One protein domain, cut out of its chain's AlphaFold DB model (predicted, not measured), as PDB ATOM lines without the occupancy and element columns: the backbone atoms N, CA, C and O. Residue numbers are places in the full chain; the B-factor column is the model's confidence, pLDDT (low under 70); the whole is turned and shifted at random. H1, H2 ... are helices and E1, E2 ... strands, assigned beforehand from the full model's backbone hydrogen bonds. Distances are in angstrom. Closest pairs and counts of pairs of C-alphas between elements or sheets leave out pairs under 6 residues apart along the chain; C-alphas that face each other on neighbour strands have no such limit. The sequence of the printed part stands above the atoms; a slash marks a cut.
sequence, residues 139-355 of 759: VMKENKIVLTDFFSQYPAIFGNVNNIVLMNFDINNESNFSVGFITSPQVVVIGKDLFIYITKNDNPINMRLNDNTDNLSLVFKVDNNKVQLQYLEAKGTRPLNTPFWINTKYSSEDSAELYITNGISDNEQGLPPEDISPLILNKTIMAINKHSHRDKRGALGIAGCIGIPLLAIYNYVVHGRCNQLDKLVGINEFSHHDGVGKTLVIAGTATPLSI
ATOM      1  N   VAL A 139     124.903 111.451  84.642       92.81
ATOM      2  CA  VAL A 139     123.550 111.291  85.186       92.81
ATOM      3  C   VAL A 139     122.803 112.609  85.016       92.81
ATOM      4  O   VAL A 139     123.108 113.613  85.666       92.81
ATOM      5  N   MET A 140     121.826 112.605  84.114       89.31
ATOM      6  CA  MET A 140     120.999 113.770  83.810       89.31
ATOM      7  C   MET A 140     119.807 113.849  84.758       89.31
ATOM      8  O   MET A 140     119.528 114.926  85.278       89.31
ATOM      9  N   LYS A 141     119.121 112.724  85.001       88.12
ATOM     10  CA  LYS A 141     117.968 112.665  85.912       88.12
ATOM     11  C   LYS A 141     118.115 111.545  86.918       88.12
ATOM     12  O   LYS A 141     118.094 111.803  88.117       88.12
ATOM     13  N   GLU A 142     118.250 110.314  86.442       88.31
ATOM     14  CA  GLU A 142     118.261 109.151  87.318       88.31
ATOM     15  C   GLU A 142     119.116 108.019  86.755       88.31
ATOM     16  O   GLU A 142     119.043 107.671  85.577       88.31
ATOM     17  N   ASN A 143     119.883 107.383  87.635       88.94
ATOM     18  CA  ASN A 143     120.507 106.095  87.390       88.94
ATOM     19  C   ASN A 143     120.078 105.107  88.481       88.94
ATOM     20  O   ASN A 143     120.063 105.441  89.667       88.94
ATOM     21  N   LYS A 144     119.728 103.885  88.075       88.81
ATOM     22  CA  LYS A 144     119.220 102.836  88.958       88.81
ATOM     23  C   LYS A 144     120.089 101.590  88.853       88.81
ATOM     24  O   LYS A 144     120.317 101.079  87.760       88.81
ATOM     25  N   ILE A 145     120.472 101.051  90.007       89.19
ATOM     26  CA  ILE A 145     121.248  99.818  90.127       89.19
ATOM     27  C   ILE A 145     120.434  98.779  90.896       89.19
ATOM     28  O   ILE A 145     120.104  98.972  92.065       89.19
ATOM     29  N   VAL A 146     120.143  97.645  90.258       88.50
ATOM     30  CA  VAL A 146     119.445  96.517  90.889       88.50
ATOM     31  C   VAL A 146     120.479  95.589  91.532       88.50
ATOM     32  O   VAL A 146     121.126  94.792  90.859       88.50
ATOM     33  N   LEU A 147     120.662  95.683  92.852       87.44
ATOM     34  CA  LEU A 147     121.744  94.981  93.558       87.44
ATOM     35  C   LEU A 147     121.594  93.452  93.499       87.44
ATOM     36  O   LEU A 147     122.587  92.721  93.500       87.44
ATOM     37  N   THR A 148     120.361  92.943  93.412       85.56
ATOM     38  CA  THR A 148     120.092  91.498  93.327       85.56
ATOM     39  C   THR A 148     120.660  90.854  92.068       85.56
ATOM     40  O   THR A 148     121.034  89.682  92.122       85.56
ATOM     41  N   ASP A 149     120.782  91.608  90.974       85.31
ATOM     42  CA  ASP A 149     121.320  91.107  89.704       85.31
ATOM     43  C   ASP A 149     122.808  90.747  89.825       85.31
ATOM     44  O   ASP A 149     123.298  89.876  89.111       85.31
ATOM     45  N   PHE A 150     123.514  91.362  90.779       86.25
ATOM     46  CA  PHE A 150     124.936  91.129  91.020       86.25
ATOM     47  C   PHE A 150     125.173  90.213  92.215       86.25
ATOM     48  O   PHE A 150     125.975  89.286  92.134       86.25
ATOM     49  N   PHE A 151     124.488  90.441  93.339       87.69
ATOM     50  CA  PHE A 151     124.849  89.786  94.599       87.69
ATOM     51  C   PHE A 151     124.152  88.444  94.855       87.69
ATOM     52  O   PHE A 151     124.675  87.642  95.628       87.69
ATOM     53  N   SER A 152     123.008  88.158  94.219       84.00
ATOM     54  CA  SER A 152     122.146  87.009  94.574       84.00
ATOM     55  C   SER A 152     122.820  85.636  94.462       84.00
ATOM     56  O   SER A 152     122.472  84.716  95.205       84.00
ATOM     57  N   GLN A 153     123.809  85.490  93.579       83.50
ATOM     58  CA  GLN A 153     124.495  84.219  93.342       83.50
ATOM     59  C   GLN A 153     125.553  83.872  94.403       83.50
ATOM     60  O   GLN A 153     125.809  82.697  94.663       83.50
ATOM     61  N   TYR A 154     126.175  84.867  95.037       84.12
ATOM     62  CA  TYR A 154     127.364  84.651  95.866       84.12
ATOM     63  C   TYR A 154     127.105  84.012  97.235       84.12
ATOM     64  O   TYR A 154     127.933  83.191  97.636       84.12
ATOM     65  N   PRO A 155     125.986  84.282  97.940       80.50
ATOM     66  CA  PRO A 155     125.685  83.602  99.195       80.50
ATOM     67  C   PRO A 155     125.637  82.074  99.069       80.50
ATOM     68  O   PRO A 155     126.077  81.361  99.970       80.50
ATOM     69  N   ALA A 156     125.161  81.556  97.932       80.56
ATOM     70  CA  ALA A 156     125.133  80.119  97.662       80.56
ATOM     71  C   ALA A 156     126.533  79.526  97.408       80.56
ATOM     72  O   ALA A 156     126.754  78.348  97.678       80.56
ATOM     73  N   ILE A 157     127.474  80.330  96.902       82.12
ATOM     74  CA  ILE A 157     128.833  79.898  96.540       82.12
ATOM     75  C   ILE A 157     129.780  80.006  97.741       82.12
ATOM     76  O   ILE A 157     130.553  79.089  98.015       82.12
ATOM     77  N   PHE A 158     129.731  81.127  98.464       81.69
ATOM     78  CA  PHE A 158     130.720  81.481  99.486       81.69
ATOM     79  C   PHE A 158     130.166  81.501 100.915       81.69
ATOM     80  O   PHE A 158     130.929  81.721 101.859       81.69
ATOM     81  N   GLY A 159     128.867  81.251 101.097       79.94
ATOM     82  CA  GLY A 159     128.198  81.401 102.384       79.94
ATOM     83  C   GLY A 159     127.984  82.873 102.736       79.94
ATOM     84  O   GLY A 159     127.713  83.699 101.870       79.94
ATOM     85  N   ASN A 160     128.090  83.217 104.020       76.19
ATOM     86  CA  ASN A 160     127.813  84.578 104.469       76.19
ATOM     87  C   ASN A 160     128.926  85.558 104.042       76.19
ATOM     88  O   ASN A 160     130.065  85.467 104.514       76.19
ATOM     89  N   VAL A 161     128.594  86.526 103.189       80.38
ATOM     90  CA  VAL A 161     129.499  87.570 102.681       80.38
ATOM     91  C   VAL A 161     128.852  88.941 102.837       80.38
ATOM     92  O   VAL A 161     127.635  89.066 102.807       80.38
ATOM     93  N   ASN A 162     129.676  89.973 102.992       81.31
ATOM     94  CA  ASN A 162     129.231  91.360 102.965       81.31
ATOM     95  C   ASN A 162     129.189  91.854 101.519       81.31
ATOM     96  O   ASN A 162     130.199  91.729 100.822       81.31
ATOM     97  N   ASN A 163     128.083  92.466 101.101       87.69
ATOM     98  CA  ASN A 163     127.964  93.089  99.782       87.69
ATOM     99  C   ASN A 163     128.362  94.559  99.870       87.69
ATOM    100  O   ASN A 163     128.007  95.237 100.830       87.69
ATOM    101  N   ILE A 164     129.119  95.049  98.896       89.25
ATOM    102  CA  ILE A 164     129.740  96.372  98.943       89.25
ATOM    103  C   ILE A 164     129.530  97.071  97.610       89.25
ATOM    104  O   ILE A 164     129.827  96.497  96.565       89.25
ATOM    105  N   VAL A 165     129.104  98.330  97.657       91.44
ATOM    106  CA  VAL A 165     129.024  99.230  96.506       91.44
ATOM    107  C   VAL A 165     129.808 100.499  96.827       91.44
ATOM    108  O   VAL A 165     129.489 101.182  97.795       91.44
ATOM    109  N   LEU A 166     130.833 100.807  96.035       92.69
ATOM    110  CA  LEU A 166     131.570 102.072  96.057       92.69
ATOM    111  C   LEU A 166     131.155 102.894  94.837       92.69
ATOM    112  O   LEU A 166     131.274 102.411  93.715       92.69
ATOM    113  N   MET A 167     130.741 104.138  95.051       94.06
ATOM    114  CA  MET A 167     130.473 105.112  93.991       94.06
ATOM    115  C   MET A 167     131.311 106.364  94.222       94.06
ATOM    116  O   MET A 167     131.399 106.821  95.357       94.06
ATOM    117  N   ASN A 168     131.910 106.918  93.171       94.81
ATOM    118  CA  ASN A 168     132.694 108.152  93.223       94.81
ATOM    119  C   ASN A 168     132.099 109.211  92.302       94.81
ATOM    120  O   ASN A 168     131.926 108.952  91.112       94.81
ATOM    121  N   PHE A 169     131.848 110.396  92.844       95.69
ATOM    122  CA  PHE A 169     131.188 111.507  92.169       95.69
ATOM    123  C   PHE A 169     132.105 112.725  92.102       95.69
ATOM    124  O   PHE A 169     132.785 113.027  93.088       95.69
ATOM    125  N   ASP A 170     132.070 113.453  90.987       94.69
ATOM    126  CA  ASP A 170     132.587 114.824  90.952       94.69
ATOM    127  C   ASP A 170     131.621 115.749  91.689       94.69
ATOM    128  O   ASP A 170     130.410 115.722  91.451       94.69
ATOM    129  N   ILE A 171     132.157 116.589  92.577       93.62
ATOM    130  CA  ILE A 171     131.351 117.530  93.353       93.62
ATOM    131  C   ILE A 171     131.912 118.953  93.344       93.62
ATOM    132  O   ILE A 171     133.104 119.204  93.513       93.62
ATOM    133  N   ASN A 172     131.024 119.936  93.254       90.56
ATOM    134  CA  ASN A 172     131.330 121.365  93.255       90.56
ATOM    135  C   ASN A 172     130.284 122.124  94.100       90.56
ATOM    136  O   ASN A 172     129.572 121.516  94.891       90.56
ATOM    137  N   ASN A 173     130.244 123.455  94.023       90.19
ATOM    138  CA  ASN A 173     129.293 124.254  94.811       90.19
ATOM    139  C   ASN A 173     127.865 124.258  94.233       90.19
ATOM    140  O   ASN A 173     126.951 124.707  94.915       90.19
ATOM    141  N   GLU A 174     127.682 123.758  93.014       88.00
ATOM    142  CA  GLU A 174     126.405 123.648  92.296       88.00
ATOM    143  C   GLU A 174     125.841 122.217  92.322       88.00
ATOM    144  O   GLU A 174     124.752 121.972  91.810       88.00
ATOM    145  N   SER A 175     126.572 121.258  92.902       91.19
ATOM    146  CA  SER A 175     126.135 119.865  93.000       91.19
ATOM    147  C   SER A 175     124.791 119.760  93.716       91.19
ATOM    148  O   SER A 175     124.630 120.284  94.810       91.19
ATOM    149  N   ASN A 176     123.834 119.053  93.125       92.88
ATOM    150  CA  ASN A 176     122.527 118.819  93.725       92.88
ATOM    151  C   ASN A 176     122.050 117.416  93.346       92.88
ATOM    152  O   ASN A 176     121.530 117.226  92.252       92.88
ATOM    153  N   PHE A 177     122.258 116.427  94.210       93.94
ATOM    154  CA  PHE A 177     121.904 115.042  93.902       93.94
ATOM    155  C   PHE A 177     121.662 114.200  95.152       93.94
ATOM    156  O   PHE A 177     122.135 114.526  96.240       93.94
ATOM    157  N   SER A 178     120.938 113.092  94.995       93.88
ATOM    158  CA  SER A 178     120.729 112.095  96.042       93.88
ATOM    159  C   SER A 178     121.187 110.714  95.614       93.88
ATOM    160  O   SER A 178     121.021 110.329  94.459       93.88
ATOM    161  N   VAL A 179     121.699 109.942  96.567       94.12
ATOM    162  CA  VAL A 179     122.081 108.542  96.393       94.12
ATOM    163  C   VAL A 179     121.512 107.718  97.539       94.12
ATOM    164  O   VAL A 179     121.775 108.014  98.704       94.12
ATOM    165  N   GLY A 180     120.756 106.665  97.248       90.75
ATOM    166  CA  GLY A 180     120.222 105.803  98.299       90.75
ATOM    167  C   GLY A 180     119.087 104.895  97.863       90.75
ATOM    168  O   GLY A 180     118.918 104.603  96.683       90.75
ATOM    169  N   PHE A 181     118.322 104.428  98.843       86.62
ATOM    170  CA  PHE A 181     117.177 103.540  98.646       86.62
ATOM    171  C   PHE A 181     115.869 104.344  98.648       86.62
ATOM    172  O   PHE A 181     115.825 105.439  99.204       86.62
ATOM    173  N   ILE A 182     114.789 103.805  98.064       78.50
ATOM    174  CA  ILE A 182     113.487 104.497  97.937       78.50
ATOM    175  C   ILE A 182     112.979 105.040  99.276       78.50
ATOM    176  O   ILE A 182     112.485 106.166  99.334       78.50
ATOM    177  N   THR A 183     113.081 104.255 100.349       74.06
ATOM    178  CA  THR A 183     112.637 104.689 101.677       74.06
ATOM    179  C   THR A 183     113.772 105.346 102.457       74.06
ATOM    180  O   THR A 183     113.685 106.521 102.803       74.06
ATOM    181  N   SER A 184     114.825 104.583 102.746       76.88
ATOM    182  CA  SER A 184     116.018 105.003 103.480       76.88
ATOM    183  C   SER A 184     117.002 103.824 103.607       76.88
ATOM    184  O   SER A 184     116.556 102.674 103.620       76.88
ATOM    185  N   PRO A 185     118.314 104.061 103.775       86.50
ATOM    186  CA  PRO A 185     118.957 105.369 103.888       86.50
ATOM    187  C   PRO A 185     119.085 106.120 102.559       86.50
ATOM    188  O   PRO A 185     119.209 105.506 101.499       86.50
ATOM    189  N   GLN A 186     119.106 107.451 102.638       89.25
ATOM    190  CA  GLN A 186     119.394 108.345 101.514       89.25
ATOM    191  C   GLN A 186     120.463 109.366 101.889       89.25
ATOM    192  O   GLN A 186     120.452 109.929 102.981       89.25
ATOM    193  N   VAL A 187     121.379 109.610 100.960       93.00
ATOM    194  CA  VAL A 187     122.415 110.632 101.046       93.00
ATOM    195  C   VAL A 187     122.069 111.721 100.050       93.00
ATOM    196  O   VAL A 187     122.045 111.462  98.857       93.00
ATOM    197  N   VAL A 188     121.803 112.923 100.532       93.50
ATOM    198  CA  VAL A 188     121.481 114.109  99.737       93.50
ATOM    199  C   VAL A 188     122.661 115.071  99.801       93.50
ATOM    200  O   VAL A 188     123.170 115.362 100.882       93.50
ATOM    201  N   VAL A 189     123.099 115.563  98.648       94.38
ATOM    202  CA  VAL A 189     124.204 116.511  98.504       94.38
ATOM    203  C   VAL A 189     123.673 117.779  97.856       94.38
ATOM    204  O   VAL A 189     123.136 117.717  96.753       94.38
ATOM    205  N   ILE A 190     123.845 118.918  98.530       92.06
ATOM    206  CA  ILE A 190     123.506 120.252  98.016       92.06
ATOM    207  C   ILE A 190     124.730 121.154  98.204       92.06
ATOM    208  O   ILE A 190     125.132 121.475  99.322       92.06
ATOM    209  N   GLY A 191     125.373 121.528  97.103       90.88
ATOM    210  CA  GLY A 191     126.690 122.150  97.070       90.88
ATOM    211  C   GLY A 191     127.729 121.304  97.808       90.88
ATOM    212  O   GLY A 191     128.160 120.253  97.338       90.88
ATOM    213  N   LYS A 192     128.134 121.770  98.992       91.38
ATOM    214  CA  LYS A 192     129.069 121.062  99.886       91.38
ATOM    215  C   LYS A 192     128.413 120.626 101.197       91.38
ATOM    216  O   LYS A 192     129.118 120.257 102.133       91.38
ATOM    217  N   ASP A 193     127.091 120.685 101.283       92.19
ATOM    218  CA  ASP A 193     126.328 120.178 102.417       92.19
ATOM    219  C   ASP A 193     125.850 118.757 102.118       92.19
ATOM    220  O   ASP A 193     125.365 118.455 101.027       92.19
ATOM    221  N   LEU A 194     126.028 117.881 103.100       91.69
ATOM    222  CA  LEU A 194     125.695 116.466 103.060       91.69
ATOM    223  C   LEU A 194     124.596 116.198 104.087       91.69
ATOM    224  O   LEU A 194     124.785 116.428 105.281       91.69
ATOM    225  N   PHE A 195     123.470 115.662 103.638       91.19
ATOM    226  CA  PHE A 195     122.336 115.290 104.473       91.19
ATOM    227  C   PHE A 195     122.106 113.788 104.366       91.19
ATOM    228  O   PHE A 195     121.872 113.259 103.284       91.19
ATOM    229  N   ILE A 196     122.176 113.082 105.488       89.62
ATOM    230  CA  ILE A 196     122.012 111.630 105.532       89.62
ATOM    231  C   ILE A 196     120.709 111.320 106.262       89.62
ATOM    232  O   ILE A 196     120.611 111.459 107.484       89.62
ATOM    233  N   TYR A 197     119.713 110.891 105.499       87.31
ATOM    234  CA  TYR A 197     118.415 110.452 105.988       87.31
ATOM    235  C   TYR A 197     118.487 108.970 106.336       87.31
ATOM    236  O   TYR A 197     118.681 108.118 105.470       87.31
ATOM    237  N   ILE A 198     118.358 108.666 107.625       81.88
ATOM    238  CA  ILE A 198     118.418 107.299 108.160       81.88
ATOM    239  C   ILE A 198     117.060 106.611 108.063       81.88
ATOM    240  O   ILE A 198     117.008 105.424 107.755       81.88
ATOM    241  N   THR A 199     115.985 107.361 108.303       74.75
ATOM    242  CA  THR A 199     114.596 106.948 108.103       74.75
ATOM    243  C   THR A 199     113.831 108.085 107.428       74.75
ATOM    244  O   THR A 199     114.270 109.237 107.447       74.75
ATOM    245  N   LYS A 200     112.670 107.779 106.841       66.25
ATOM    246  CA  LYS A 200     111.845 108.757 106.114       66.25
ATOM    247  C   LYS A 200     111.375 109.951 106.964       66.25
ATOM    248  O   LYS A 200     111.139 111.020 106.413       66.25
ATOM    249  N   ASN A 201     111.206 109.769 108.276       58.88
ATOM    250  CA  ASN A 201     110.554 110.751 109.155       58.88
ATOM    251  C   ASN A 201     111.515 111.440 110.136       58.88
ATOM    252  O   ASN A 201     111.075 112.293 110.906       58.88
ATOM    253  N   ASP A 202     112.798 111.075 110.127       68.25
ATOM    254  CA  ASP A 202     113.787 111.645 111.038       68.25
ATOM    255  C   ASP A 202     114.488 112.858 110.423       68.25
ATOM    256  O   ASP A 202     114.665 112.968 109.207       68.25
ATOM    257  N   ASN A 203     114.946 113.761 111.292       74.62
ATOM    258  CA  ASN A 203     115.854 114.826 110.880       74.62
ATOM    259  C   ASN A 203     117.147 114.208 110.321       74.62
ATOM    260  O   ASN A 203     117.704 113.302 110.952       74.62
ATOM    261  N   PRO A 204     117.661 114.697 109.181       84.25
ATOM    262  CA  PRO A 204     118.878 114.153 108.611       84.25
ATOM    263  C   PRO A 204     120.076 114.453 109.507       84.25
ATOM    264  O   PRO A 204     120.168 115.496 110.161       84.25
ATOM    265  N   ILE A 205     121.060 113.564 109.451       83.69
ATOM    266  CA  ILE A 205     122.414 113.895 109.873       83.69
ATOM    267  C   ILE A 205     122.973 114.885 108.852       83.69
ATOM    268  O   ILE A 205     123.166 114.532 107.692       83.69
ATOM    269  N   ASN A 206     123.226 116.117 109.281       84.19
ATOM    270  CA  ASN A 206     123.853 117.142 108.452       84.19
ATOM    271  C   ASN A 206     125.371 117.131 108.674       84.19
ATOM    272  O   ASN A 206     125.813 117.046 109.821       84.19
ATOM    273  N   MET A 207     126.154 117.225 107.600       84.69
ATOM    274  CA  MET A 207     127.603 117.417 107.605       84.69
ATOM    275  C   MET A 207     128.013 118.415 106.514       84.69
ATOM    276  O   MET A 207     127.407 118.468 105.451       84.69
ATOM    277  N   ARG A 208     129.091 119.169 106.750       87.81
ATOM    278  CA  ARG A 208     129.688 120.072 105.755       87.81
ATOM    279  C   ARG A 208     130.980 119.462 105.224       87.81
ATOM    280  O   ARG A 208     131.884 119.187 106.016       87.81
ATOM    281  N   LEU A 209     131.070 119.288 103.910       90.12
ATOM    282  CA  LEU A 209     132.284 118.852 103.226       90.12
ATOM    283  C   LEU A 209     133.337 119.973 103.241       90.12
ATOM    284  O   LEU A 209     133.013 121.159 103.318       90.12
ATOM    285  N   ASN A 210     134.614 119.608 103.164       90.12
ATOM    286  CA  ASN A 210     135.717 120.546 103.009       90.12
ATOM    287  C   ASN A 210     135.533 121.378 101.730       90.12
ATOM    288  O   ASN A 210     135.222 120.846 100.665       90.12
ATOM    289  N   ASP A 211     135.807 122.680 101.806       91.06
ATOM    290  CA  ASP A 211     135.665 123.581 100.655       91.06
ATOM    291  C   ASP A 211     136.580 123.197  99.473       91.06
ATOM    292  O   ASP A 211     136.327 123.584  98.336       91.06
ATOM    293  N   ASN A 212     137.639 122.414  99.722       92.69
ATOM    294  CA  ASN A 212     138.558 121.915  98.696       92.69
ATOM    295  C   ASN A 212     138.167 120.559  98.091       92.69
ATOM    296  O   ASN A 212     138.922 120.054  97.259       92.69
ATOM    297  N   THR A 213     137.076 119.939  98.540       94.06
ATOM    298  CA  THR A 213     136.654 118.623  98.049       94.06
ATOM    299  C   THR A 213     136.169 118.745  96.610       94.06
ATOM    300  O   THR A 213     135.268 119.533  96.345       94.06
ATOM    301  N   ASP A 214     136.735 117.970  95.690       95.19
ATOM    302  CA  ASP A 214     136.285 117.866  94.291       95.19
ATOM    303  C   ASP A 214     135.738 116.468  93.957       95.19
ATOM    304  O   ASP A 214     134.999 116.318  92.992       95.19
ATOM    305  N   ASN A 215     136.032 115.472  94.797       94.38
ATOM    306  CA  ASN A 215     135.561 114.100  94.677       94.38
ATOM    307  C   ASN A 215     134.884 113.652  95.975       94.38
ATOM    308  O   ASN A 215     135.451 113.791  97.065       94.38
ATOM    309  N   LEU A 216     133.690 113.070  95.851       95.75
ATOM    310  CA  LEU A 216     132.965 112.429  96.944       95.75
ATOM    311  C   LEU A 216     132.767 110.953  96.621       95.75
ATOM    312  O   LEU A 216     132.075 110.599  95.670       95.75
ATOM    313  N   SER A 217     133.331 110.083  97.449       93.94
ATOM    314  CA  SER A 217     133.067 108.652  97.389       93.94
ATOM    315  C   SER A 217     132.049 108.244  98.448       93.94
ATOM    316  O   SER A 217     132.208 108.595  99.615       93.94
ATOM    317  N   LEU A 218     131.045 107.461  98.059       93.94
ATOM    318  CA  LEU A 218     130.060 106.845  98.947       93.94
ATOM    319  C   LEU A 218     130.228 105.327  98.914       93.94
ATOM    320  O   LEU A 218     130.271 104.727  97.839       93.94
ATOM    321  N   VAL A 219     130.307 104.703 100.089       91.19
ATOM    322  CA  VAL A 219     130.383 103.245 100.231       91.19
ATOM    323  C   VAL A 219     129.162 102.740 100.973       91.19
ATOM    324  O   VAL A 219     128.938 103.102 102.126       91.19
ATOM    325  N   PHE A 220     128.419 101.846 100.332       89.56
ATOM    326  CA  PHE A 220     127.300 101.124 100.920       89.56
ATOM    327  C   PHE A 220     127.716  99.681 101.157       89.56
ATOM    328  O   PHE A 220     128.066  98.963 100.222       89.56
ATOM    329  N   LYS A 221     127.666  99.248 102.412       86.38
ATOM    330  CA  LYS A 221     127.786  97.846 102.789       86.38
ATOM    331  C   LYS A 221     126.399  97.323 103.129       86.38
ATOM    332  O   LYS A 221     125.771  97.811 104.064       86.38
ATOM    333  N   VAL A 222     125.935  96.341 102.371       82.62
ATOM    334  CA  VAL A 222     124.590  95.778 102.477       82.62
ATOM    335  C   VAL A 222     124.690  94.337 102.969       82.62
ATOM    336  O   VAL A 222     125.425  93.523 102.409       82.62
ATOM    337  N   ASP A 223     123.945  94.038 104.026       73.75
ATOM    338  CA  ASP A 223     123.742  92.704 104.596       73.75
ATOM    339  C   ASP A 223     122.238  92.513 104.875       73.75
ATOM    340  O   ASP A 223     121.467  93.467 104.791       73.75
ATOM    341  N   ASN A 224     121.787  91.308 105.216       66.56
ATOM    342  CA  ASN A 224     120.383  91.013 105.500       66.56
ATOM    343  C   ASN A 224     119.802  91.975 106.562       66.56
ATOM    344  O   ASN A 224     120.069  91.848 107.760       66.56
ATOM    345  N   ASN A 225     118.964  92.918 106.113       66.56
ATOM    346  CA  ASN A 225     118.273  93.955 106.896       66.56
ATOM    347  C   ASN A 225     119.182  95.008 107.567       66.56
ATOM    348  O   ASN A 225     118.728  95.730 108.462       66.56
ATOM    349  N   LYS A 226     120.454  95.123 107.159       75.44
ATOM    350  CA  LYS A 226     121.389  96.155 107.639       75.44
ATOM    351  C   LYS A 226     122.083  96.836 106.459       75.44
ATOM    352  O   LYS A 226     122.599  96.163 105.570       75.44
ATOM    353  N   VAL A 227     122.141  98.166 106.487       81.56
ATOM    354  CA  VAL A 227     123.023  98.946 105.608       81.56
ATOM    355  C   VAL A 227     123.996  99.706 106.485       81.56
ATOM    356  O   VAL A 227     123.610 100.327 107.472       81.56
ATOM    357  N   GLN A 228     125.268  99.674 106.124       83.94
ATOM    358  CA  GLN A 228     126.259 100.580 106.676       83.94
ATOM    359  C   GLN A 228     126.716 101.513 105.553       83.94
ATOM    360  O   GLN A 228     126.935 101.072 104.424       83.94
ATOM    361  N   LEU A 229     126.836 102.799 105.859       87.62
ATOM    362  CA  LEU A 229     127.259 103.840 104.927       87.62
ATOM    363  C   LEU A 229     128.600 104.423 105.380       87.62
ATOM    364  O   LEU A 229     128.807 104.638 106.572       87.62
ATOM    365  N   GLN A 230     129.481 104.733 104.436       87.44
ATOM    366  CA  GLN A 230     130.602 105.648 104.646       87.44
ATOM    367  C   GLN A 230     130.665 106.678 103.529       87.44
ATOM    368  O   GLN A 230     130.205 106.423 102.414       87.44
ATOM    369  N   TYR A 231     131.324 107.798 103.815       89.81
ATOM    370  CA  TYR A 231     131.718 108.758 102.799       89.81
ATOM    371  C   TYR A 231     133.199 109.136 102.936       89.81
ATOM    372  O   TYR A 231     133.746 109.199 104.042       89.81
ATOM    373  N   LEU A 232     133.843 109.398 101.802       87.62
ATOM    374  CA  LEU A 232     135.223 109.857 101.713       87.62
ATOM    375  C   LEU A 232     135.295 111.074 100.794       87.62
ATOM    376  O   LEU A 232     134.861 111.040  99.647       87.62
ATOM    377  N   GLU A 233     135.884 112.136 101.316       90.62
ATOM    378  CA  GLU A 233     136.154 113.382 100.620       90.62
ATOM    379  C   GLU A 233     137.578 113.373 100.078       90.62
ATOM    380  O   GLU A 233     138.518 113.002 100.792       90.62
ATOM    381  N   ALA A 234     137.769 113.839  98.848       90.19
ATOM    382  CA  ALA A 234     139.088 113.961  98.254       90.19
ATOM    383  C   ALA A 234     139.250 115.232  97.408       90.19
ATOM    384  O   ALA A 234     138.281 115.813  96.924       90.19
ATOM    385  N   LYS A 235     140.516 115.649  97.263       92.38
ATOM    386  CA  LYS A 235     140.982 116.586  96.235       92.38
ATOM    387  C   LYS A 235     141.842 115.818  95.239       92.38
ATOM    388  O   LYS A 235     142.944 115.377  95.593       92.38
ATOM    389  N   GLY A 236     141.343 115.622  94.026       88.81
ATOM    390  CA  GLY A 236     141.812 114.583  93.120       88.81
ATOM    391  C   GLY A 236     141.840 113.237  93.846       88.81
ATOM    392  O   GLY A 236     140.859 112.803  94.437       88.81
ATOM    393  N   THR A 237     143.008 112.603  93.901       85.00
ATOM    394  CA  THR A 237     143.191 111.316  94.588       85.00
ATOM    395  C   THR A 237     143.657 111.450  96.043       85.00
ATOM    396  O   THR A 237     143.985 110.450  96.683       85.00
ATOM    397  N   ARG A 238     143.745 112.665  96.602       84.88
ATOM    398  CA  ARG A 238     144.210 112.882  97.981       84.88
ATOM    399  C   ARG A 238     143.019 112.962  98.947       84.88
ATOM    400  O   ARG A 238     142.248 113.912  98.830       84.88
ATOM    401  N   PRO A 239     142.916 112.073  99.954       83.94
ATOM    402  CA  PRO A 239     141.822 112.120 100.922       83.94
ATOM    403  C   PRO A 239     141.919 113.355 101.833       83.94
ATOM    404  O   PRO A 239     143.022 113.774 102.213       83.94
ATOM    405  N   LEU A 240     140.764 113.917 102.190       83.06
ATOM    406  CA  LEU A 240     140.606 115.119 103.018       83.06
ATOM    407  C   LEU A 240     139.955 114.845 104.380       83.06
ATOM    408  O   LEU A 240     140.165 115.624 105.310       83.06
ATOM    409  N   ASN A 241     139.228 113.738 104.524       78.69
ATOM    410  CA  ASN A 241     138.644 113.284 105.784       78.69
ATOM    411  C   ASN A 241     139.086 111.847 106.125       78.69
ATOM    412  O   ASN A 241     139.716 111.152 105.323       78.69
ATOM    413  N   THR A 242     138.761 111.411 107.343       76.06
ATOM    414  CA  THR A 242     138.848 110.003 107.746       76.06
ATOM    415  C   THR A 242     137.437 109.416 107.673       76.06
ATOM    416  O   THR A 242     136.564 109.930 108.378       76.06
ATOM    417  N   PRO A 243     137.185 108.386 106.846       77.50
ATOM    418  CA  PRO A 243     135.860 107.792 106.735       77.50
ATOM    419  C   PRO A 243     135.497 107.041 108.022       77.50
ATOM    420  O   PRO A 243     136.349 106.400 108.642       77.50
ATOM    421  N   PHE A 244     134.222 107.086 108.395       78.19
ATOM    422  CA  PHE A 244     133.646 106.366 109.532       78.19
ATOM    423  C   PHE A 244     132.340 105.689 109.105       78.19
ATOM    424  O   PHE A 244     131.719 106.103 108.124       78.19
ATOM    425  N   TRP A 245     131.937 104.629 109.806       81.56
ATOM    426  CA  TRP A 245     130.689 103.923 109.506       81.56
ATOM    427  C   TRP A 245     129.483 104.595 110.125       81.56
ATOM    428  O   TRP A 245     129.499 104.943 111.298       81.56
ATOM    429  N   ILE A 246     128.416 104.689 109.346       84.75
ATOM    430  CA  ILE A 246     127.084 105.060 109.798       84.75
ATOM    431  C   ILE A 246     126.219 103.812 109.684       84.75
ATOM    432  O   ILE A 246     125.990 103.306 108.583       84.75
ATOM    433  N   ASN A 247     125.766 103.300 110.823       80.56
ATOM    434  CA  ASN A 247     125.022 102.050 110.905       80.56
ATOM    435  C   ASN A 247     123.525 102.317 110.855       80.56
ATOM    436  O   ASN A 247     122.994 103.005 111.722       80.56
ATOM    437  N   THR A 248     122.832 101.727 109.882       76.50
ATOM    438  CA  THR A 248     121.384 101.860 109.728       76.50
ATOM    439  C   THR A 248     120.720 100.530 109.350       76.50
ATOM    440  O   THR A 248     121.365  99.514 109.071       76.50
ATOM    441  N   LYS A 249     119.389 100.514 109.383       72.25
ATOM    442  CA  LYS A 249     118.554  99.433 108.864       72.25
ATOM    443  C   LYS A 249     117.848  99.920 107.605       72.25
ATOM    444  O   LYS A 249     117.553 101.102 107.477       72.25
ATOM    445  N   TYR A 250     117.556  98.994 106.706       69.69
ATOM    446  CA  TYR A 250     116.688  99.242 105.559       69.69
ATOM    447  C   TYR A 250     115.529  98.247 105.595       69.69
ATOM    448  O   TYR A 250     115.667  97.146 106.143       69.69
ATOM    449  N   SER A 251     114.371  98.653 105.077       57.72
ATOM    450  CA  SER A 251     113.202  97.778 105.005       57.72
ATOM    451  C   SER A 251     113.457  96.659 103.996       57.72
ATOM    452  O   SER A 251     113.849  96.921 102.864       57.72
ATOM    453  N   SER A 252     113.199  95.409 104.386       54.56
ATOM    454  CA  SER A 252     113.297  94.252 103.486       54.56
ATOM    455  C   SER A 252     112.202  94.215 102.414       54.56
ATOM    456  O   SER A 252     112.231  93.336 101.558       54.56
ATOM    457  N   GLU A 253     111.203  95.101 102.502       52.88
ATOM    458  CA  GLU A 253     110.125  95.221 101.509       52.88
ATOM    459  C   GLU A 253     110.553  95.998 100.254       52.88
ATOM    460  O   GLU A 253     109.900  95.877  99.219       52.88
ATOM    461  N   ASP A 254     111.674  96.725 100.313       54.81
ATOM    462  CA  ASP A 254     112.264  97.373  99.147       54.81
ATOM    463  C   ASP A 254     113.111  96.338  98.388       54.81
ATOM    464  O   ASP A 254     114.077  95.785  98.930       54.81
ATOM    465  N   SER A 255     112.774  96.055  97.122       55.59
ATOM    466  CA  SER A 255     113.724  95.406  96.210       55.59
ATOM    467  C   SER A 255     115.026  96.204  96.292       55.59
ATOM    468  O   SER A 255     114.981  97.426  96.211       55.59
ATOM    469  N   ALA A 256     116.161  95.547  96.559       72.62
ATOM    470  CA  ALA A 256     117.430  96.211  96.871       72.62
ATOM    471  C   ALA A 256     117.960  96.995  95.655       72.62
ATOM    472  O   ALA A 256     118.826  96.534  94.915       72.62
ATOM    473  N   GLU A 257     117.381  98.162  95.424       86.19
ATOM    474  CA  GLU A 257     117.602  99.049  94.301       86.19
ATOM    475  C   GLU A 257     118.228 100.327  94.836       86.19
ATOM    476  O   GLU A 257     117.696 100.969  95.745       86.19
ATOM    477  N   LEU A 258     119.380 100.670  94.276       89.31
ATOM    478  CA  LEU A 258     120.115 101.872  94.620       89.31
ATOM    479  C   LEU A 258     119.862 102.917  93.536       89.31
ATOM    480  O   LEU A 258     120.120 102.669  92.358       89.31
ATOM    481  N   TYR A 259     119.341 104.062  93.953       91.31
ATOM    482  CA  TYR A 259     118.974 105.181  93.101       91.31
ATOM    483  C   TYR A 259     120.015 106.285  93.220       91.31
ATOM    484  O   TYR A 259     120.452 106.617  94.322       91.31
ATOM    485  N   ILE A 260     120.386 106.854  92.081       93.56
ATOM    486  CA  ILE A 260     121.177 108.073  91.954       93.56
ATOM    487  C   ILE A 260     120.286 109.060  91.213       93.56
ATOM    488  O   ILE A 260     120.010 108.856  90.035       93.56
ATOM    489  N   THR A 261     119.840 110.114  91.880       92.06
ATOM    490  CA  THR A 261     118.932 111.112  91.304       92.06
ATOM    491  C   THR A 261     119.632 112.460  91.269       92.06
ATOM    492  O   THR A 261     120.136 112.916  92.293       92.06
ATOM    493  N   ASN A 262     119.673 113.095  90.103       91.56
ATOM    494  CA  ASN A 262     120.245 114.424  89.920       91.56
ATOM    495  C   ASN A 262     119.137 115.488  89.925       91.56
ATOM    496  O   ASN A 262     118.065 115.276  89.359       91.56
ATOM    497  N   GLY A 263     119.401 116.634  90.549       86.12
ATOM    498  CA  GLY A 263     118.483 117.768  90.595       86.12
ATOM    499  C   GLY A 263     117.325 117.604  91.571       86.12
ATOM    500  O   GLY A 263     116.162 117.623  91.165       86.12
ATOM    501  N   ILE A 264     117.627 117.471  92.865       79.88
ATOM    502  CA  ILE A 264     116.595 117.409  93.905       79.88
ATOM    503  C   ILE A 264     115.825 118.732  93.919       79.88
ATOM    504  O   ILE A 264     116.421 119.811  93.960       79.88
ATOM    505  N   SER A 265     114.496 118.633  93.875       68.12
ATOM    506  CA  SER A 265     113.604 119.788  93.933       68.12
ATOM    507  C   SER A 265     113.528 120.358  95.348       68.12
ATOM    508  O   SER A 265     113.335 119.623  96.316       68.12
ATOM    509  N   ASP A 266     113.634 121.677  95.454       61.00
ATOM    510  CA  ASP A 266     113.400 122.462  96.664       61.00
ATOM    511  C   ASP A 266     112.014 123.140  96.674       61.00
ATOM    512  O   ASP A 266     111.657 123.804  97.648       61.00
ATOM    513  N   ASN A 267     111.211 122.969  95.614       55.19
ATOM    514  CA  ASN A 267     109.898 123.596  95.479       55.19
ATOM    515  C   ASN A 267     108.746 122.662  95.893       55.19
ATOM    516  O   ASN A 267     108.791 121.447  95.714       55.19
ATOM    517  N   GLU A 268     107.659 123.244  96.413       50.38
ATOM    518  CA  GLU A 268     106.457 122.499  96.833       50.38
ATOM    519  C   GLU A 268     105.771 121.745  95.676       50.38
ATOM    520  O   GLU A 268     104.938 120.871  95.913       50.38
ATOM    521  N   GLN A 269     106.111 122.067  94.420       55.12
ATOM    522  CA  GLN A 269     105.598 121.380  93.233       55.12
ATOM    523  C   GLN A 269     106.398 120.118  92.858       55.12
ATOM    524  O   GLN A 269     105.948 119.364  91.995       55.12
ATOM    525  N   GLY A 270     107.553 119.870  93.489       57.47
ATOM    526  CA  GLY A 270     108.423 118.721  93.223       57.47
ATOM    527  C   GLY A 270     109.084 118.732  91.840       57.47
ATOM    528  O   GLY A 270     109.508 117.680  91.361       57.47
ATOM    529  N   LEU A 271     109.147 119.888  91.172       52.59
ATOM    530  CA  LEU A 271     109.751 120.009  89.846       52.59
ATOM    531  C   LEU A 271     111.269 120.223  89.973       52.59
ATOM    532  O   LEU A 271     111.679 121.123  90.716       52.59
ATOM    533  N   PRO A 272     112.108 119.430  89.282       58.69
ATOM    534  CA  PRO A 272     113.556 119.633  89.266       58.69
ATOM    535  C   PRO A 272     113.915 121.031  88.717       58.69
ATOM    536  O   PRO A 272     113.185 121.532  87.855       58.69
ATOM    537  N   PRO A 273     115.004 121.674  89.187       64.25
ATOM    538  CA  PRO A 273     115.431 122.977  88.672       64.25
ATOM    539  C   PRO A 273     115.613 122.972  87.143       64.25
ATOM    540  O   PRO A 273     116.097 121.995  86.577       64.25
ATOM    541  N   GLU A 274     115.262 124.069  86.461       59.50
ATOM    542  CA  GLU A 274     115.341 124.155  84.988       59.50
ATOM    543  C   GLU A 274     116.786 124.095  84.441       59.50
ATOM    544  O   GLU A 274     116.974 123.780  83.268       59.50
ATOM    545  N   ASP A 275     117.802 124.336  85.281       68.31
ATOM    546  CA  ASP A 275     119.215 124.437  84.881       68.31
ATOM    547  C   ASP A 275     120.156 123.575  85.750       68.31
ATOM    548  O   ASP A 275     121.133 124.046  86.333       68.31
ATOM    549  N   ILE A 276     119.863 122.278  85.875       74.44
ATOM    550  CA  ILE A 276     120.693 121.348  86.659       74.44
ATOM    551  C   ILE A 276     121.998 121.041  85.920       74.44
ATOM    552  O   ILE A 276     122.011 120.767  84.717       74.44
ATOM    553  N   SER A 277     123.121 121.089  86.632       83.25
ATOM    554  CA  SER A 277     124.403 120.629  86.099       83.25
ATOM    555  C   SER A 277     124.456 119.093  86.082       83.25
ATOM    556  O   SER A 277     124.094 118.469  87.083       83.25
ATOM    557  N   PRO A 278     124.869 118.453  84.969       89.44
ATOM    558  CA  PRO A 278     124.982 117.001  84.903       89.44
ATOM    559  C   PRO A 278     125.883 116.457  86.012       89.44
ATOM    560  O   PRO A 278     126.968 116.988  86.257       89.44
ATOM    561  N   LEU A 279     125.439 115.395  86.681       93.94
ATOM    562  CA  LEU A 279     126.230 114.729  87.706       93.94
ATOM    563  C   LEU A 279     127.183 113.742  87.035       93.94
ATOM    564  O   LEU A 279     126.744 112.855  86.302       93.94
ATOM    565  N   ILE A 280     128.479 113.865  87.319       94.69
ATOM    566  CA  ILE A 280     129.483 112.918  86.832       94.69
ATOM    567  C   ILE A 280     129.731 111.851  87.897       94.69
ATOM    568  O   ILE A 280     130.308 112.110  88.955       94.69
ATOM    569  N   LEU A 281     129.302 110.627  87.597       94.38
ATOM    570  CA  LEU A 281     129.658 109.420  88.334       94.38
ATOM    571  C   LEU A 281     130.940 108.854  87.714       94.38
ATOM    572  O   LEU A 281     130.923 108.137  86.713       94.38
ATOM    573  N   ASN A 282     132.073 109.194  88.322       92.31
ATOM    574  CA  ASN A 282     133.398 108.790  87.865       92.31
ATOM    575  C   ASN A 282     133.589 107.282  87.877       92.31
ATOM    576  O   ASN A 282     134.256 106.747  86.993       92.31
ATOM    577  N   LYS A 283     133.067 106.603  88.906       90.94
ATOM    578  CA  LYS A 283     133.308 105.173  89.092       90.94
ATOM    579  C   LYS A 283     132.253 104.512  89.971       90.94
ATOM    580  O   LYS A 283     131.918 105.059  91.019       90.94
ATOM    581  N   THR A 284     131.853 103.299  89.599       92.75
ATOM    582  CA  THR A 284     131.050 102.374  90.405       92.75
ATOM    583  C   THR A 284     131.759 101.028  90.497       92.75
ATOM    584  O   THR A 284     132.064 100.412  89.479       92.75
ATOM    585  N   ILE A 285     132.014 100.551  91.713       91.19
ATOM    586  CA  ILE A 285     132.629  99.243  91.971       91.19
ATOM    587  C   ILE A 285     131.730  98.450  92.904       91.19
ATOM    588  O   ILE A 285     131.328  98.947  93.955       91.19
ATOM    589  N   MET A 286     131.479  97.191  92.554       91.12
ATOM    590  CA  MET A 286     130.796  96.245  93.428       91.12
ATOM    591  C   MET A 286     131.756  95.152  93.865       91.12
ATOM    592  O   MET A 286     132.470  94.557  93.054       91.12
ATOM    593  N   ALA A 287     131.761  94.869  95.160       89.31
ATOM    594  CA  ALA A 287     132.634  93.874  95.746       89.31
ATOM    595  C   ALA A 287     131.903  93.043  96.794       89.31
ATOM    596  O   ALA A 287     130.929  93.485  97.402       89.31
ATOM    597  N   ILE A 288     132.413  91.841  97.033       87.31
ATOM    598  CA  ILE A 288     132.028  91.016  98.170       87.31
ATOM    599  C   ILE A 288     133.210  90.868  99.118       87.31
ATOM    600  O   ILE A 288     134.363  90.735  98.703       87.31
ATOM    601  N   ASN A 289     132.924  90.877 100.411       84.31
ATOM    602  CA  ASN A 289     133.923  90.665 101.443       84.31
ATOM    603  C   ASN A 289     133.549  89.460 102.310       84.31
ATOM    604  O   ASN A 289     132.432  89.361 102.817       84.31
ATOM    605  N   LYS A 290     134.500  88.541 102.499       78.06
ATOM    606  CA  LYS A 290     134.297  87.374 103.359       78.06
ATOM    607  C   LYS A 290     134.420  87.807 104.811       78.06
ATOM    608  O   LYS A 290     135.435  88.400 105.186       78.06
ATOM    609  N   HIS A 291     133.407  87.477 105.612       65.81
ATOM    610  CA  HIS A 291     133.390  87.791 107.035       65.81
ATOM    611  C   HIS A 291     134.702  87.363 107.690       65.81
ATOM    612  O   HIS A 291     135.096  86.196 107.659       65.81
ATOM    613  N   SER A 292     135.384  88.341 108.273       55.69
ATOM    614  CA  SER A 292     136.482  88.102 109.189       55.69
ATOM    615  C   SER A 292     135.911  87.400 110.423       55.69
ATOM    616  O   SER A 292     135.102  87.982 111.136       55.69
ATOM    617  N   HIS A 293     136.293  86.147 110.696       39.66
ATOM    618  CA  HIS A 293     135.846  85.447 111.917       39.66
ATOM    619  C   HIS A 293     136.459  86.027 113.207       39.66
ATOM    620  O   HIS A 293     136.198  85.544 114.306       39.66
ATOM    621  N   ARG A 294     137.328  87.025 113.063       39.19
ATOM    622  CA  ARG A 294     138.027  87.772 114.099       39.19
ATOM    623  C   ARG A 294     138.965  88.672 113.326       39.19
ATOM    624  O   ARG A 294     139.856  88.153 112.648       39.19
ATOM    625  N   ASP A 295     138.830  89.984 113.459       36.31
ATOM    626  CA  ASP A 295     139.892  90.873 113.010       36.31
ATOM    627  C   ASP A 295     141.124  90.562 113.855       36.31
ATOM    628  O   ASP A 295     141.278  91.030 114.982       36.31
ATOM    629  N   LYS A 296     142.020  89.718 113.333       31.86
ATOM    630  CA  LYS A 296     143.396  89.671 113.814       31.86
ATOM    631  C   LYS A 296     143.981  91.038 113.476       31.86
ATOM    632  O   LYS A 296     144.448  91.264 112.363       31.86
ATOM    633  N   ARG A 297     143.868  91.953 114.444       42.34
ATOM    634  CA  ARG A 297     144.369  93.329 114.427       42.34
ATOM    635  C   ARG A 297     145.888  93.284 114.249       42.34
ATOM    636  O   ARG A 297     146.646  93.202 115.211       42.34
ATOM    637  N   GLY A 298     146.325  93.247 112.994       30.97
ATOM    638  CA  GLY A 298     147.727  93.297 112.611       30.97
ATOM    639  C   GLY A 298     148.271  94.697 112.850       30.97
ATOM    640  O   GLY A 298     147.804  95.669 112.261       30.97
ATOM    641  N   ALA A 299     149.248  94.791 113.743       32.25
ATOM    642  CA  ALA A 299     150.007  95.993 114.021       32.25
ATOM    643  C   ALA A 299     150.895  96.345 112.818       32.25
ATOM    644  O   ALA A 299     151.988  95.805 112.705       32.25
ATOM    645  N   LEU A 300     150.436  97.228 111.927       28.86
ATOM    646  CA  LEU A 300     151.304  97.967 111.002       28.86
ATOM    647  C   LEU A 300     150.571  99.181 110.400       28.86
ATOM    648  O   LEU A 300     149.684  99.037 109.570       28.86
ATOM    649  N   GLY A 301     150.966 100.368 110.881       31.70
ATOM    650  CA  GLY A 301     150.830 101.721 110.313       31.70
ATOM    651  C   GLY A 301     149.520 102.035 109.593       31.70
ATOM    652  O   GLY A 301     149.373 101.761 108.417       31.70
ATOM    653  N   ILE A 302     148.547 102.701 110.204       38.03
ATOM    654  CA  ILE A 302     148.492 104.158 110.412       38.03
ATOM    655  C   ILE A 302     147.188 104.391 111.196       38.03
ATOM    656  O   ILE A 302     146.211 103.678 110.989       38.03
ATOM    657  N   ALA A 303     147.150 105.359 112.113       36.56
ATOM    658  CA  ALA A 303     146.013 105.604 113.014       36.56
ATOM    659  C   ALA A 303     144.658 105.941 112.329       36.56
ATOM    660  O   ALA A 303     143.671 106.120 113.025       36.56
ATOM    661  N   GLY A 304     144.594 105.991 110.991       41.47
ATOM    662  CA  GLY A 304     143.368 106.154 110.192       41.47
ATOM    663  C   GLY A 304     143.023 104.960 109.289       41.47
ATOM    664  O   GLY A 304     142.181 105.096 108.414       41.47
ATOM    665  N   CYS A 305     143.686 103.809 109.457       49.22
ATOM    666  CA  CYS A 305     143.569 102.637 108.572       49.22
ATOM    667  C   CYS A 305     142.910 101.445 109.256       49.22
ATOM    668  O   CYS A 305     143.405 100.317 109.206       49.22
ATOM    669  N   ILE A 306     141.844 101.721 109.995       40.50
ATOM    670  CA  ILE A 306     141.261 100.767 110.928       40.50
ATOM    671  C   ILE A 306     140.557  99.641 110.165       40.50
ATOM    672  O   ILE A 306     139.559  99.859 109.489       40.50
ATOM    673  N   GLY A 307     141.099  98.429 110.315       44.50
ATOM    674  CA  GLY A 307     140.353  97.210 110.651       44.50
ATOM    675  C   GLY A 307     139.371  96.623 109.645       44.50
ATOM    676  O   GLY A 307     138.818  95.574 109.939       44.50
ATOM    677  N   ILE A 308     139.151  97.234 108.484       46.81
ATOM    678  CA  ILE A 308     138.065  96.811 107.601       46.81
ATOM    679  C   ILE A 308     138.640  96.544 106.211       46.81
ATOM    680  O   ILE A 308     139.170  97.471 105.602       46.81
ATOM    681  N   PRO A 309     138.505  95.319 105.668       43.41
ATOM    682  CA  PRO A 309     138.922  94.975 104.301       43.41
ATOM    683  C   PRO A 309     138.340  95.893 103.212       43.41
ATOM    684  O   PRO A 309     138.817  95.907 102.080       43.41
ATOM    685  N   LEU A 310     137.298  96.656 103.555       53.59
ATOM    686  CA  LEU A 310     136.696  97.698 102.735       53.59
ATOM    687  C   LEU A 310     137.600  98.910 102.508       53.59
ATOM    688  O   LEU A 310     137.434  99.568 101.495       53.59
ATOM    689  N   LEU A 311     138.590  99.196 103.359       61.34
ATOM    690  CA  LEU A 311     139.540 100.282 103.082       61.34
ATOM    691  C   LEU A 311     140.348 100.027 101.805       61.34
ATOM    692  O   LEU A 311     140.736 100.971 101.121       61.34
ATOM    693  N   ALA A 312     140.532  98.757 101.441       69.00
ATOM    694  CA  ALA A 312     141.158  98.380 100.187       69.00
ATOM    695  C   ALA A 312     140.346  98.841  98.963       69.00
ATOM    696  O   ALA A 312     140.940  99.158  97.937       69.00
ATOM    697  N   ILE A 313     139.011  98.943  99.063       78.44
ATOM    698  CA  ILE A 313     138.169  99.401  97.947       78.44
ATOM    699  C   ILE A 313     138.407 100.885  97.632       78.44
ATOM    700  O   ILE A 313     138.330 101.293  96.479       78.44
ATOM    701  N   TYR A 314     138.807 101.693  98.618       83.44
ATOM    702  CA  TYR A 314     139.148 103.095  98.376       83.44
ATOM    703  C   TYR A 314     140.429 103.269  97.552       83.44
ATOM    704  O   TYR A 314     140.597 104.317  96.930       83.44
ATOM    705  N   ASN A 315     141.292 102.249  97.453       82.44
ATOM    706  CA  ASN A 315     142.463 102.302  96.571       82.44
ATOM    707  C   ASN A 315     142.084 102.484  95.090       82.44
ATOM    708  O   ASN A 315     142.946 102.803  94.281       82.44
ATOM    709  N   TYR A 316     140.817 102.304  94.706       85.12
ATOM    710  CA  TYR A 316     140.348 102.576  93.346       85.12
ATOM    711  C   TYR A 316     140.084 104.055  93.032       85.12
ATOM    712  O   TYR A 316     139.909 104.392  91.854       85.12
ATOM    713  N   VAL A 317     140.010 104.911  94.055       86.06
ATOM    714  CA  VAL A 317     139.566 106.316  93.945       86.06
ATOM    715  C   VAL A 317     140.510 107.297  94.641       86.06
ATOM    716  O   VAL A 317     140.672 108.422  94.183       86.06
ATOM    717  N   VAL A 318     141.216 106.865  95.690       82.69
ATOM    718  CA  VAL A 318     142.228 107.675  96.375       82.69
ATOM    719  C   VAL A 318     143.560 106.951  96.500       82.69
ATOM    720  O   VAL A 318     143.639 105.727  96.592       82.69
ATOM    721  N   HIS A 319     144.637 107.731  96.563       75.50
ATOM    722  CA  HIS A 319     145.943 107.235  96.960       75.50
ATOM    723  C   HIS A 319     145.888 106.804  98.427       75.50
ATOM    724  O   HIS A 319     145.785 107.624  99.347       75.50
ATOM    725  N   GLY A 320     145.956 105.494  98.648       56.31
ATOM    726  CA  GLY A 320     145.894 104.920  99.980       56.31
ATOM    727  C   GLY A 320     147.089 105.337 100.836       56.31
ATOM    728  O   GLY A 320     148.223 104.945 100.578       56.31
ATOM    729  N   ARG A 321     146.828 106.058 101.935       50.59
ATOM    730  CA  ARG A 321     147.698 105.980 103.127       50.59
ATOM    731  C   ARG A 321     147.530 104.622 103.816       50.59
ATOM    732  O   ARG A 321     148.482 104.089 104.364       50.59
ATOM    733  N   CYS A 322     146.326 104.060 103.719       53.50
ATOM    734  CA  CYS A 322     145.882 102.777 104.260       53.50
ATOM    735  C   CYS A 322     145.911 101.683 103.205       53.50
ATOM    736  O   CYS A 322     144.904 101.029 102.950       53.50
ATOM    737  N   ASN A 323     147.043 101.554 102.524       61.31
ATOM    738  CA  ASN A 323     147.122 100.689 101.369       61.31
ATOM    739  C   ASN A 323     146.994  99.205 101.770       61.31
ATOM    740  O   ASN A 323     147.921  98.637 102.340       61.31
ATOM    741  N   GLN A 324     145.854  98.598 101.434       66.56
ATOM    742  CA  GLN A 324     145.542  97.187 101.671       66.56
ATOM    743  C   GLN A 324     145.332  96.429 100.350       66.56
ATOM    744  O   GLN A 324     144.406  95.632 100.224       66.56
ATOM    745  N   LEU A 325     146.157  96.693  99.326       72.62
ATOM    746  CA  LEU A 325     146.076  95.968  98.044       72.62
ATOM    747  C   LEU A 325     146.182  94.449  98.222       72.62
ATOM    748  O   LEU A 325     145.553  93.714  97.473       72.62
ATOM    749  N   ASP A 326     146.898  93.977  99.245       70.44
ATOM    750  CA  ASP A 326     146.979  92.560  99.617       70.44
ATOM    751  C   ASP A 326     145.624  91.960 100.032       70.44
ATOM    752  O   ASP A 326     145.472  90.739 100.087       70.44
ATOM    753  N   LYS A 327     144.635  92.798 100.359       77.00
ATOM    754  CA  LYS A 327     143.267  92.383 100.681       77.00
ATOM    755  C   LYS A 327     142.363  92.306  99.457       77.00
ATOM    756  O   LYS A 327     141.333  91.643  99.560       77.00
ATOM    757  N   LEU A 328     142.727  92.927  98.332       80.69
ATOM    758  CA  LEU A 328     142.025  92.769  97.057       80.69
ATOM    759  C   LEU A 328     142.553  91.520  96.355       80.69
ATOM    760  O   LEU A 328     143.720  91.461  95.980       80.69
ATOM    761  N   VAL A 329     141.699  90.514  96.198       83.94
ATOM    762  CA  VAL A 329     142.123  89.192  95.726       83.94
ATOM    763  C   VAL A 329     141.227  88.681  94.607       83.94
ATOM    764  O   VAL A 329     140.073  89.086  94.476       83.94
ATOM    765  N   GLY A 330     141.756  87.756  93.808       87.12
ATOM    766  CA  GLY A 330     140.974  87.035  92.806       87.12
ATOM    767  C   GLY A 330     140.095  85.938  93.416       87.12
ATOM    768  O   GLY A 330     140.287  85.519  94.561       87.12
ATOM    769  N   ILE A 331     139.159  85.417  92.613       85.94
ATOM    770  CA  ILE A 331     138.176  84.408  93.044       85.94
ATOM    771  C   ILE A 331     138.821  83.162  93.662       85.94
ATOM    772  O   ILE A 331     138.289  82.607  94.622       85.94
ATOM    773  N   ASN A 332     139.992  82.756  93.162       85.12
ATOM    774  CA  ASN A 332     140.709  81.589  93.663       85.12
ATOM    775  C   ASN A 332     141.093  81.777  95.133       85.12
ATOM    776  O   ASN A 332     140.669  80.986  95.966       85.12
ATOM    777  N   GLU A 333     141.821  82.839  95.478       83.69
ATOM    778  CA  GLU A 333     142.219  83.122  96.867       83.69
ATOM    779  C   GLU A 333     140.999  83.406  97.760       83.69
ATOM    780  O   GLU A 333     140.923  82.919  98.883       83.69
ATOM    781  N   PHE A 334     139.978  84.097  97.244       84.75
ATOM    782  CA  PHE A 334     138.744  84.358  97.997       84.75
ATOM    783  C   PHE A 334     137.997  83.072  98.410       84.75
ATOM    784  O   PHE A 334     137.425  82.974  99.507       84.75
ATOM    785  N   SER A 335     138.009  82.063  97.533       83.44
ATOM    786  CA  SER A 335     137.305  80.791  97.734       83.44
ATOM    787  C   SER A 335     137.921  79.937  98.845       83.44
ATOM    788  O   SER A 335     137.207  79.184  99.508       83.44
ATOM    789  N   HIS A 336     139.223  80.070  99.094       81.62
ATOM    790  CA  HIS A 336     139.937  79.272 100.087       81.62
ATOM    791  C   HIS A 336     139.626  79.721 101.535       81.62
ATOM    792  O   HIS A 336     138.985  80.748 101.801       81.62
ATOM    793  N   HIS A 337     140.032  78.903 102.512       68.56
ATOM    794  CA  HIS A 337     139.827  79.188 103.941       68.56
ATOM    795  C   HIS A 337     140.642  80.394 104.445       68.56
ATOM    796  O   HIS A 337     140.275  81.002 105.447       68.56
ATOM    797  N   ASP A 338     141.717  80.760 103.752       68.00
ATOM    798  CA  ASP A 338     142.546  81.953 103.972       68.00
ATOM    799  C   ASP A 338     141.950  83.238 103.360       68.00
ATOM    800  O   ASP A 338     142.397  84.335 103.696       68.00
ATOM    801  N   GLY A 339     140.880  83.132 102.562       68.75
ATOM    802  CA  GLY A 339     140.124  84.269 102.021       68.75
ATOM    803  C   GLY A 339     139.364  85.104 103.068       68.75
ATOM    804  O   GLY A 339     138.689  86.073 102.727       68.75
ATOM    805  N   VAL A 340     139.432  84.738 104.352       73.50
ATOM    806  CA  VAL A 340     138.808  85.463 105.472       73.50
ATOM    807  C   VAL A 340     139.372  86.886 105.564       73.50
ATOM    808  O   VAL A 340     140.584  87.088 105.645       73.50
ATOM    809  N   GLY A 341     138.493  87.893 105.563       70.25
ATOM    810  CA  GLY A 341     138.905  89.298 105.573       70.25
ATOM    811  C   GLY A 341     139.542  89.777 104.261       70.25
ATOM    812  O   GLY A 341     140.206  90.811 104.262       70.25
ATOM    813  N   LYS A 342     139.372  89.042 103.155       80.94
ATOM    814  CA  LYS A 342     139.721  89.485 101.798       80.94
ATOM    815  C   LYS A 342     138.484  90.008 101.065       80.94
ATOM    816  O   LYS A 342     137.349  89.698 101.436       80.94
ATOM    817  N   THR A 343     138.706  90.804 100.030       84.75
ATOM    818  CA  THR A 343     137.674  91.457  99.222       84.75
ATOM    819  C   THR A 343     137.851  91.047  97.763       84.75
ATOM    820  O   THR A 343     138.949  91.154  97.218       84.75
ATOM    821  N   LEU A 344     136.772  90.577  97.142       87.31
ATOM    822  CA  LEU A 344     136.704  90.227  95.725       87.31
ATOM    823  C   LEU A 344     135.834  91.258  95.011       87.31
ATOM    824  O   LEU A 344     134.666  91.422  95.360       87.31
ATOM    825  N   VAL A 345     136.387  91.935  94.007       89.19
ATOM    826  CA  VAL A 345     135.599  92.785  93.107       89.19
ATOM    827  C   VAL A 345     134.846  91.892  92.130       89.19
ATOM    828  O   VAL A 345     135.437  91.010  91.511       89.19
ATOM    829  N   ILE A 346     133.538  92.108  92.031       89.12
ATOM    830  CA  ILE A 346     132.625  91.296  91.220       89.12
ATOM    831  C   ILE A 346     132.050  92.067  90.028       89.12
ATOM    832  O   ILE A 346     131.568  91.439  89.092       89.12
ATOM    833  N   ALA A 347     132.089  93.403  90.065       88.19
ATOM    834  CA  ALA A 347     131.666  94.267  88.968       88.19
ATOM    835  C   ALA A 347     132.378  95.629  89.033       88.19
ATOM    836  O   ALA A 347     132.721  96.103  90.123       88.19
ATOM    837  N   GLY A 348     132.562  96.259  87.871       82.56
ATOM    838  CA  GLY A 348     133.277  97.522  87.700       82.56
ATOM    839  C   GLY A 348     134.706  97.301  87.206       82.56
ATOM    840  O   GLY A 348     135.510  96.620  87.849       82.56
ATOM    841  N   THR A 349     135.039  97.890  86.061       70.19
ATOM    842  CA  THR A 349     136.383  97.841  85.483       70.19
ATOM    843  C   THR A 349     137.254  98.963  86.046       70.19
ATOM    844  O   THR A 349     137.159 100.129  85.678       70.19
ATOM    845  N   ALA A 350     138.137  98.631  86.986       67.00
ATOM    846  CA  ALA A 350     139.130  99.578  87.472       67.00
ATOM    847  C   ALA A 350     140.414  98.869  87.877       67.00
ATOM    848  O   ALA A 350     140.394  97.784  88.455       67.00
ATOM    849  N   THR A 351     141.545  99.514  87.616       79.94
ATOM    850  CA  THR A 351     142.810  99.185  88.264       79.94
ATOM    851  C   THR A 351     142.929 100.009  89.545       79.94
ATOM    852  O   THR A 351     142.574 101.194  89.550       79.94
ATOM    853  N   PRO A 352     143.374  99.411  90.663       81.81
ATOM    854  CA  PRO A 352     143.691 100.188  91.848       81.81
ATOM    855  C   PRO A 352     144.778 101.219  91.533       81.81
ATOM    856  O   PRO A 352     145.702 100.941  90.764       81.81
ATOM    857  N   LEU A 353     144.680 102.397  92.141       79.94
ATOM    858  CA  LEU A 353     145.676 103.447  91.999       79.94
ATOM    859  C   LEU A 353     147.031 102.977  92.537       79.94
ATOM    860  O   LEU A 353     147.127 102.263  93.540       79.94
ATOM    861  N   SER A 354     148.091 103.403  91.854       71.00
ATOM    862  CA  SER A 354     149.461 103.109  92.244       71.00
ATOM    863  C   SER A 354     149.858 103.873  93.509       71.00
ATOM    864  O   SER A 354     149.315 104.926  93.849       71.00
ATOM    865  N   ILE A 355     150.815 103.309  94.244       65.62
ATOM    866  CA  ILE A 355     151.309 103.894  95.489       65.62
ATOM    867  C   ILE A 355     152.142 105.133  95.132       65.62
ATOM    868  O   ILE A 355     153.098 104.995  94.367       65.62
TER     869      ILE A 355
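What this domain is: This is residues 139 to 355 of the 759 residues of the protein "Acetyltransferase domain-containing protein" of Yersinia frederiksenii (UniProt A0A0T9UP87). Two sheets of six strands each are partly face to face as a sandwich, and the one with the longer strands is strongly twisted and curls round H3 on the side away from the other sheet. H1, H2 and H4 are short helices near one end of that sheet, while residues 263 to 278 reach out at the opposite end. The printed part has 217 residues, with named elements in the order E1 H1 H2 E2 E3 E4 E5 E6 E7 E8 E9 E10 E11 H3 H4 E12. The class is mixed, helices and strands, with under half of the residues in named elements. The whole is compact, with a radius of gyration of the C-alphas of 17.4 A and spans of 55 by 39 by 30 A.

How they stand to each other: One antiparallel sheet runs E9, residues 245 to 248, E8, 226 to 235, E7, 215 to 223, E2, 161 to 170, E11, 279 to 290, and E12, 343 to 347. Within hydrogen-bond range are N 246 and O 229, 2.8 A, N 217 and O 232, 2.8 A, N 165 and O 220, 2.8 A, N 164 and O 287, 2.8 A, and N 288 and O 344, 2.8 A. E7 E8 E9 form a meander, each strand the antiparallel neighbour of the one before. The sheet curls round H3, residues 309 to 316; the closest C-alphas of H3 and E12 are those of Pro 309 and Thr 343, 6.3 A. H4, residues 331 to 335, is over E12 at a height of 8.7 A over the sheet. H1, residues 148 to 151, and H2, residues 154 to 158, only graze this sheet. The other antiparallel sheet runs E1, residues 142 to 146, E10, 257 to 262, E3, 176 to 180, E4, 186 to 190, E5, 193 to 197, and E6, 205 to 208; E3 E4 E5 E6 form a second meander. N 143 and O 260, 2.8 A, and N 188 and O 195, 2.8 A, are within hydrogen-bond range. The facing parts of the sandwich are 9.9 A centre to centre. In H2 and H4 every O i to N i+4 pair is within range; in H3 0 of 4 are, but 5 of 5 O i to N i+3 pairs are; H1 is too short for an i+4 pair.

Where its parts are: E1 begins at C-alpha 142 (118.261, 109.151, 87.318). E11 is 32.5 A long and bends by 52 degrees at residue 282; E8 is 30.5 A and E2 29.8 A. E12 ends at C-alpha 347 (131.666, 94.267, 88.968).

The domain as a whole: The C-alphas farthest apart are those of Gln 269 and His 337, 55.4 A. The printed part has no cut. The links E10 to E11, E11 to H3 and H3 to H4 are long. Mean pLDDT of the printed part is 77.9; residues 265 to 275 and 291 to 312 are among those under 70.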